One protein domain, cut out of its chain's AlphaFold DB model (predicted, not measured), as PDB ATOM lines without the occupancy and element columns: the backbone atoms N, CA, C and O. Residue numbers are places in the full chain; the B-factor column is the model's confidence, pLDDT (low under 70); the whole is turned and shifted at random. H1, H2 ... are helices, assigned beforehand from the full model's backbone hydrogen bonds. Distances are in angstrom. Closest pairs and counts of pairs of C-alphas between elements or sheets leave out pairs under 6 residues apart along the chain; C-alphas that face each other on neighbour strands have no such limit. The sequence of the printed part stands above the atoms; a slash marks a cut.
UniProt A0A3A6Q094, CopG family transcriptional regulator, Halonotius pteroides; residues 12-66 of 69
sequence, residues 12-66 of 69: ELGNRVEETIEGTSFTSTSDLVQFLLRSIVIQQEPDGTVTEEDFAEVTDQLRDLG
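AT A GLANCE: This is residues 12 to 66 of the 69 residues of the protein "CopG family transcriptional regulator" of Halonotius pteroides (UniProt A0A3A6Q094). The longest helix, H2, forms one long side of an open, U-like frame; the link of residues 44 to 51 turns the chain at one end of H2, and H3 folds back along it across a gap. At the other end of H2 the short helix H1 stands crosswise, and the frame is loose, with few contacts between its sides. The printed part has 55 residues with three named helices, in the order H1, H2, H3, and no named strand; the class is all helix. The whole is loose, with a radius of gyration of the C-alphas of 12.9 A, and elongated, spanning 35 by 21 by 18 A.

IN THESE COORDINATES: Find C-alpha 29 at (172.849, 192.075, 198.920); from there H2, residues 29 to 43, runs 21.3 A to C-alpha 43. Go back to C-alpha 12 at (184.322, 187.297, 197.631) for H1, residues 12 to 21, 14.5 A long. H3, residues 52 to 64, runs 18.2 A and ends at C-alpha 64 at (177.771, 181.739, 184.000).

HOW THE PARTS SIT: Start at H2, which touches H1 with residue 29 alone; the closest C-alphas, those of Glu 18 and Thr 29, are 6.1 A apart. The lines of H1 and H2 are about perpendicular, at 88 degrees. H2 and H3 are near each other, with 6 pairs of C-alphas within 10 A. H1 and H3 are apart. In H1, H2 and H3 every O i to N i+4 pair is within hydrogen-bond range.

THE WHOLE: Look to Glu 12 and Asp 47 for the two C-alphas farthest apart, at 36.8 A. Residues 44 to 49 stand free, as do residues 59 to 64 of H3. The printed part has no cut, and both links are short. The mean pLDDT of the printed part is 71.0; it is under 70 at residues 41 to 59, 61 to 62 and 64 to 66.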
ATOM      1  N   GLU A  12     184.183 187.117 199.080       85.38
ATOM      2  CA  GLU A  12     184.322 187.297 197.631       85.38
ATOM      3  C   GLU A  12     182.970 187.245 196.912       85.38
ATOM      4  O   GLU A  12     182.721 188.048 196.018       85.38
ATOM      5  N   LEU A  13     182.077 186.353 197.354       81.19
ATOM      6  CA  LEU A  13     180.713 186.255 196.842       81.19
ATOM      7  C   LEU A  13     179.921 187.527 197.164       81.19
ATOM      8  O   LEU A  13     179.285 188.099 196.288       81.19
ATOM      9  N   GLY A  14     179.997 187.986 198.418       86.19
ATOM     10  CA  GLY A  14     179.331 189.211 198.860       86.19
ATOM     11  C   GLY A  14     179.762 190.431 198.050       86.19
ATOM     12  O   GLY A  14     178.903 191.161 197.567       86.19
ATOM     13  N   ASN A  15     181.069 190.590 197.825       88.44
ATOM     14  CA  ASN A  15     181.618 191.709 197.060       88.44
ATOM     15  C   ASN A  15     181.151 191.692 195.597       88.44
ATOM     16  O   ASN A  15     180.689 192.712 195.097       88.44
ATOM     17  N   ARG A  16     181.204 190.532 194.924       84.44
ATOM     18  CA  ARG A  16     180.725 190.414 193.534       84.44
ATOM     19  C   ARG A  16     179.241 190.735 193.414       84.44
ATOM     20  O   ARG A  16     178.820 191.347 192.436       84.44
ATOM     21  N   VAL A  17     178.443 190.312 194.394       83.31
ATOM     22  CA  VAL A  17     177.017 190.639 194.427       83.31
ATOM     23  C   VAL A  17     176.813 192.140 194.617       83.31
ATOM     24  O   VAL A  17     175.986 192.705 193.908       83.31
ATOM     25  N   GLU A  18     177.579 192.793 195.495       85.62
ATOM     26  CA  GLU A  18     177.526 194.252 195.661       85.62
ATOM     27  C   GLU A  18     177.855 195.000 194.362       85.62
ATOM     28  O   GLU A  18     177.118 195.909 193.997       85.62
ATOM     29  N   GLU A  19     178.880 194.574 193.619       87.56
ATOM     30  CA  GLU A  19     179.204 195.145 192.300       87.56
ATOM     31  C   GLU A  19     178.087 194.887 191.273       87.56
ATOM     32  O   GLU A  19     177.761 195.741 190.454       87.56
ATOM     33  N   THR A  20     177.454 193.712 191.324       77.62
ATOM     34  CA  THR A  20     176.395 193.324 190.375       77.62
ATOM     35  C   THR A  20     175.095 194.098 190.598       77.62
ATOM     36  O   THR A  20     174.357 194.349 189.644       77.62
ATOM     37  N   ILE A  21     174.782 194.474 191.842       83.06
ATOM     38  CA  ILE A  21     173.562 195.238 192.139       83.06
ATOM     39  C   ILE A  21     173.696 196.725 191.788       83.06
ATOM     40  O   ILE A  21     172.667 197.406 191.708       83.06
ATOM     41  N   GLU A  22     174.907 197.235 191.529       81.06
ATOM     42  CA  GLU A  22     175.115 198.614 191.083       81.06
ATOM     43  C   GLU A  22     174.402 198.866 189.743       81.06
ATOM     44  O   GLU A  22     174.731 198.300 188.705       81.06
ATOM     45  N   GLY A  23     173.387 199.733 189.763       76.38
ATOM     46  CA  GLY A  23     172.560 200.033 188.587       76.38
ATOM     47  C   GLY A  23     171.301 199.174 188.448       76.38
ATOM     48  O   GLY A  23     170.532 199.369 187.506       76.38
ATOM     49  N   THR A  24     171.042 198.273 189.396       82.38
ATOM     50  CA  THR A  24     169.772 197.543 189.509       82.38
ATOM     51  C   THR A  24     168.804 198.249 190.469       82.38
ATOM     52  O   THR A  24     169.131 199.259 191.089       82.38
ATOM     53  N   SER A  25     167.580 197.728 190.604       80.81
ATOM     54  CA  SER A  25     166.612 198.210 191.605       80.81
ATOM     55  C   SER A  25     166.844 197.645 193.011       80.81
ATOM     56  O   SER A  25     166.111 198.009 193.931       80.81
ATOM     57  N   PHE A  26     167.823 196.754 193.189       82.31
ATOM     58  CA  PHE A  26     168.122 196.161 194.487       82.31
ATOM     59  C   PHE A  26     168.880 197.146 195.370       82.31
ATOM     60  O   PHE A  26     169.825 197.803 194.942       82.31
ATOM     61  N   THR A  27     168.460 197.237 196.630       79.31
ATOM     62  CA  THR A  27     169.017 198.204 197.585       79.31
ATOM     63  C   THR A  27     170.158 197.636 198.426       79.31
ATOM     64  O   THR A  27     170.879 198.390 199.078       79.31
ATOM     65  N   SER A  28     170.313 196.308 198.445       85.62
ATOM     66  CA  SER A  28     171.370 195.607 199.177       85.62
ATOM     67  C   SER A  28     171.513 194.153 198.724       85.62
ATOM     68  O   SER A  28     170.593 193.571 198.149       85.62
ATOM     69  N   THR A  29     172.631 193.523 199.083       84.81
ATOM     70  CA  THR A  29     172.849 192.075 198.920       84.81
ATOM     71  C   THR A  29     171.746 191.246 199.578       84.81
ATOM     72  O   THR A  29     171.280 190.265 199.008       84.81
ATOM     73  N   SER A  30     171.275 191.658 200.759       84.88
ATOM     74  CA  SER A  30     170.185 190.974 201.464       84.88
ATOM     75  C   SER A  30     168.860 191.023 200.699       84.88
ATOM     76  O   SER A  30     168.106 190.057 200.752       84.88
ATOM     77  N   ASP A  31     168.590 192.119 199.982       83.06
ATOM     78  CA  ASP A  31     167.394 192.305 199.147       83.06
ATOM     79  C   ASP A  31     167.400 191.311 197.974       83.06
ATOM     80  O   ASP A  31     166.468 190.519 197.811       83.06
ATOM     81  N   LEU A  32     168.525 191.240 197.254       83.88
ATOM     82  CA  LEU A  32     168.715 190.276 196.169       83.88
ATOM     83  C   LEU A  32     168.616 188.827 196.668       83.88
ATOM     84  O   LEU A  32     167.898 188.015 196.087       83.88
ATOM     85  N   VAL A  33     169.307 188.491 197.761       83.81
ATOM     86  CA  VAL A  33     169.281 187.132 198.324       83.81
ATOM     87  C   VAL A  33     167.872 186.764 198.787       83.81
ATOM     88  O   VAL A  33     167.423 185.643 198.548       83.81
ATOM     89  N   GLN A  34     167.137 187.694 199.399       81.62
ATOM     90  CA  GLN A  34     165.746 187.467 199.780       81.62
ATOM     91  C   GLN A  34     164.852 187.239 198.556       81.62
ATOM     92  O   GLN A  34     163.996 186.354 198.599       81.62
ATOM     93  N   PHE A  35     165.048 187.998 197.474       82.31
ATOM     94  CA  PHE A  35     164.331 187.807 196.214       82.31
ATOM     95  C   PHE A  35     164.599 186.423 195.610       82.31
ATOM     96  O   PHE A  35     163.649 185.715 195.280       82.31
ATOM     97  N   LEU A  36     165.864 186.003 195.541       79.62
ATOM     98  CA  LEU A  36     166.252 184.689 195.019       79.62
ATOM     99  C   LEU A  36     165.687 183.549 195.869       79.62
ATOM    100  O   LEU A  36     165.059 182.637 195.338       79.62
ATOM    101  N   LEU A  37     165.833 183.629 197.195       79.44
ATOM    102  CA  LEU A  37     165.274 182.632 198.111       79.44
ATOM    103  C   LEU A  37     163.753 182.564 197.999       79.44
ATOM    104  O   LEU A  37     163.192 181.474 197.971       79.44
ATOM    105  N   ARG A  38     163.073 183.710 197.896       72.94
ATOM    106  CA  ARG A  38     161.623 183.747 197.694       72.94
ATOM    107  C   ARG A  38     161.233 183.141 196.349       72.94
ATOM    108  O   ARG A  38     160.272 182.384 196.316       72.94
ATOM    109  N   SER A  39     161.966 183.446 195.280       70.31
ATOM    110  CA  SER A  39     161.734 182.862 193.958       70.31
ATOM    111  C   SER A  39     161.826 181.338 194.027       70.31
ATOM    112  O   SER A  39     160.902 180.649 193.615       70.31
ATOM    113  N   ILE A  40     162.877 180.795 194.645       70.06
ATOM    114  CA  ILE A  40     163.084 179.344 194.769       70.06
ATOM    115  C   ILE A  40     162.030 178.688 195.681       70.06
ATOM    116  O   ILE A  40     161.517 177.621 195.362       70.06
ATOM    117  N   VAL A  41     161.683 179.314 196.811       63.47
ATOM    118  CA  VAL A  41     160.744 178.735 197.791       63.47
ATOM    119  C   VAL A  41     159.293 178.795 197.311       63.47
ATOM    120  O   VAL A  41     158.573 177.819 197.489       63.47
ATOM    121  N   ILE A  42     158.857 179.891 196.675       56.69
ATOM    122  CA  ILE A  42     157.507 179.982 196.078       56.69
ATOM    123  C   ILE A  42     157.327 178.911 194.999       56.69
ATOM    124  O   ILE A  42     156.239 178.361 194.855       56.69
ATOM    125  N   GLN A  43     158.400 178.581 194.280       50.97
ATOM    126  CA  GLN A  43     158.400 177.505 193.296       50.97
ATOM    127  C   GLN A  43     158.269 176.106 193.931       50.97
ATOM    128  O   GLN A  43     157.818 175.200 193.253       50.97
ATOM    129  N   GLN A  44     158.592 175.906 195.217       50.03
ATOM    130  CA  GLN A  44     158.534 174.594 195.889       50.03
ATOM    131  C   GLN A  44     157.223 174.285 196.642       50.03
ATOM    132  O   GLN A  44     157.107 173.205 197.230       50.03
ATOM    133  N   GLU A  45     156.232 175.182 196.660       47.38
ATOM    134  CA  GLU A  45     154.939 174.886 197.297       47.38
ATOM    135  C   GLU A  45     154.089 173.923 196.431       47.38
ATOM    136  O   GLU A  45     154.066 174.039 195.207       47.38
ATOM    137  N   PRO A  46     153.379 172.953 197.039       49.06
ATOM    138  CA  PRO A  46     152.970 171.680 196.416       49.06
ATOM    139  C   PRO A  46     151.939 171.738 195.269       49.06
ATOM    140  O   PRO A  46     151.667 170.700 194.669       49.06
ATOM    141  N   ASP A  47     151.391 172.907 194.935       52.88
ATOM    142  CA  ASP A  47     150.535 173.114 193.751       52.88
ATOM    143  C   ASP A  47     151.311 173.675 192.535       52.88
ATOM    144  O   ASP A  47     150.751 173.798 191.445       52.88
ATOM    145  N   GLY A  48     152.598 174.007 192.694       49.66
ATOM    146  CA  GLY A  48     153.491 174.494 191.643       49.66
ATOM    147  C   GLY A  48     154.530 173.442 191.277       49.66
ATOM    148  O   GLY A  48     155.569 173.323 191.914       49.66
ATOM    149  N   THR A  49     154.253 172.646 190.249       43.81
ATOM    150  CA  THR A  49     155.220 171.699 189.681       43.81
ATOM    151  C   THR A  49     156.437 172.435 189.126       43.81
ATOM    152  O   THR A  49     156.337 173.057 188.072       43.81
ATOM    153  N   VAL A  50     157.580 172.313 189.800       53.12
ATOM    154  CA  VAL A  50     158.897 172.619 189.222       53.12
ATOM    155  C   VAL A  50     159.258 171.509 188.247       53.12
ATOM    156  O   VAL A  50     159.234 170.330 188.613       53.12
ATOM    157  N   THR A  51     159.612 171.868 187.018       55.50
ATOM    158  CA  THR A  51     160.312 170.955 186.114       55.50
ATOM    159  C   THR A  51     161.816 171.091 186.331       55.50
ATOM    160  O   THR A  51     162.320 172.147 186.706       55.50
ATOM    161  N   GLU A  52     162.567 170.014 186.096       53.31
ATOM    162  CA  GLU A  52     164.037 170.036 186.174       53.31
ATOM    163  C   GLU A  52     164.671 171.136 185.296       53.31
ATOM    164  O   GLU A  52     165.777 171.584 185.587       53.31
ATOM    165  N   GLU A  53     163.956 171.616 184.271       54.50
ATOM    166  CA  GLU A  53     164.364 172.721 183.398       54.50
ATOM    167  C   GLU A  53     164.488 174.067 184.130       54.50
ATOM    168  O   GLU A  53     165.481 174.763 183.930       54.50
ATOM    169  N   ASP A  54     163.562 174.415 185.029       57.59
ATOM    170  CA  ASP A  54     163.607 175.699 185.751       57.59
ATOM    171  C   ASP A  54     164.783 175.746 186.741       57.59
ATOM    172  O   ASP A  54     165.449 176.767 186.929       57.59
ATOM    173  N   PHE A  55     165.091 174.599 187.352       61.81
ATOM    174  CA  PHE A  55     166.263 174.458 188.213       61.81
ATOM    175  C   PHE A  55     167.566 174.501 187.407       61.81
ATOM    176  O   PHE A  55     168.553 175.086 187.865       61.81
ATOM    177  N   ALA A  56     167.572 173.906 186.213       64.81
ATOM    178  CA  ALA A  56     168.708 173.964 185.305       64.81
ATOM    179  C   ALA A  56     168.983 175.404 184.850       64.81
ATOM    180  O   ALA A  56     170.137 175.813 184.880       64.81
ATOM    181  N   GLU A  57     167.955 176.205 184.555       68.56
ATOM    182  CA  GLU A  57     168.131 177.598 184.122       68.56
ATOM    183  C   GLU A  57     168.764 178.472 185.217       68.56
ATOM    184  O   GLU A  57     169.712 179.216 184.961       68.56
ATOM    185  N   VAL A  58     168.307 178.336 186.466       66.94
ATOM    186  CA  VAL A  58     168.919 179.043 187.603       66.94
ATOM    187  C   VAL A  58     170.341 178.537 187.860       66.94
ATOM    188  O   VAL A  58     171.235 179.325 188.158       66.94
ATOM    189  N   THR A  59     170.576 177.232 187.717       66.50
ATOM    190  CA  THR A  59     171.907 176.626 187.875       66.50
ATOM    191  C   THR A  59     172.878 177.103 186.795       66.50
ATOM    192  O   THR A  59     174.028 177.403 187.116       66.50
ATOM    193  N   ASP A  60     172.431 177.228 185.546       74.88
ATOM    194  CA  ASP A  60     173.231 177.753 184.437       74.88
ATOM    195  C   ASP A  60     173.521 179.243 184.616       74.88
ATOM    196  O   ASP A  60     174.675 179.648 184.496       74.88
ATOM    197  N   GLN A  61     172.538 180.050 185.034       69.62
ATOM    198  CA  GLN A  61     172.787 181.454 185.385       69.62
ATOM    199  C   GLN A  61     173.824 181.574 186.511       69.62
ATOM    200  O   GLN A  61     174.705 182.431 186.468       69.62
ATOM    201  N   LEU A  62     173.769 180.691 187.510       64.31
ATOM    202  CA  LEU A  62     174.762 180.654 188.581       64.31
ATOM    203  C   LEU A  62     176.138 180.164 188.093       64.31
ATOM    204  O   LEU A  62     177.151 180.669 188.579       64.31
ATOM    205  N   ARG A  63     176.207 179.240 187.127       71.50
ATOM    206  CA  ARG A  63     177.464 178.812 186.483       71.50
ATOM    207  C   ARG A  63     178.088 179.906 185.626       71.50
ATOM    208  O   ARG A  63     179.289 180.134 185.753       71.50
ATOM    209  N   ASP A  64     177.300 180.616 184.826       66.25
ATOM    210  CA  ASP A  64     177.771 181.739 184.000       66.25
ATOM    211  C   ASP A  64     178.318 182.885 184.858       66.25
ATOM    212  O   ASP A  64     179.288 183.553 184.499       66.25
ATOM    213  N   LEU A  65     177.744 183.071 186.047       66.75
ATOM    214  CA  LEU A  65     178.243 184.006 187.051       66.75
ATOM    215  C   LEU A  65     179.437 183.451 187.866       66.75
ATOM    216  O   LEU A  65     180.010 184.162 188.697       66.75
ATOM    217  N   GLY A  66     179.845 182.201 187.618       59.69
ATOM    218  CA  GLY A  66     181.009 181.554 188.228       59.69
ATOM    219  C   GLY A  66     180.799 181.106 189.675       59.69
ATOM    220  O   GLY A  66     181.757 181.075 190.450       59.69
TER     221      GLY A  66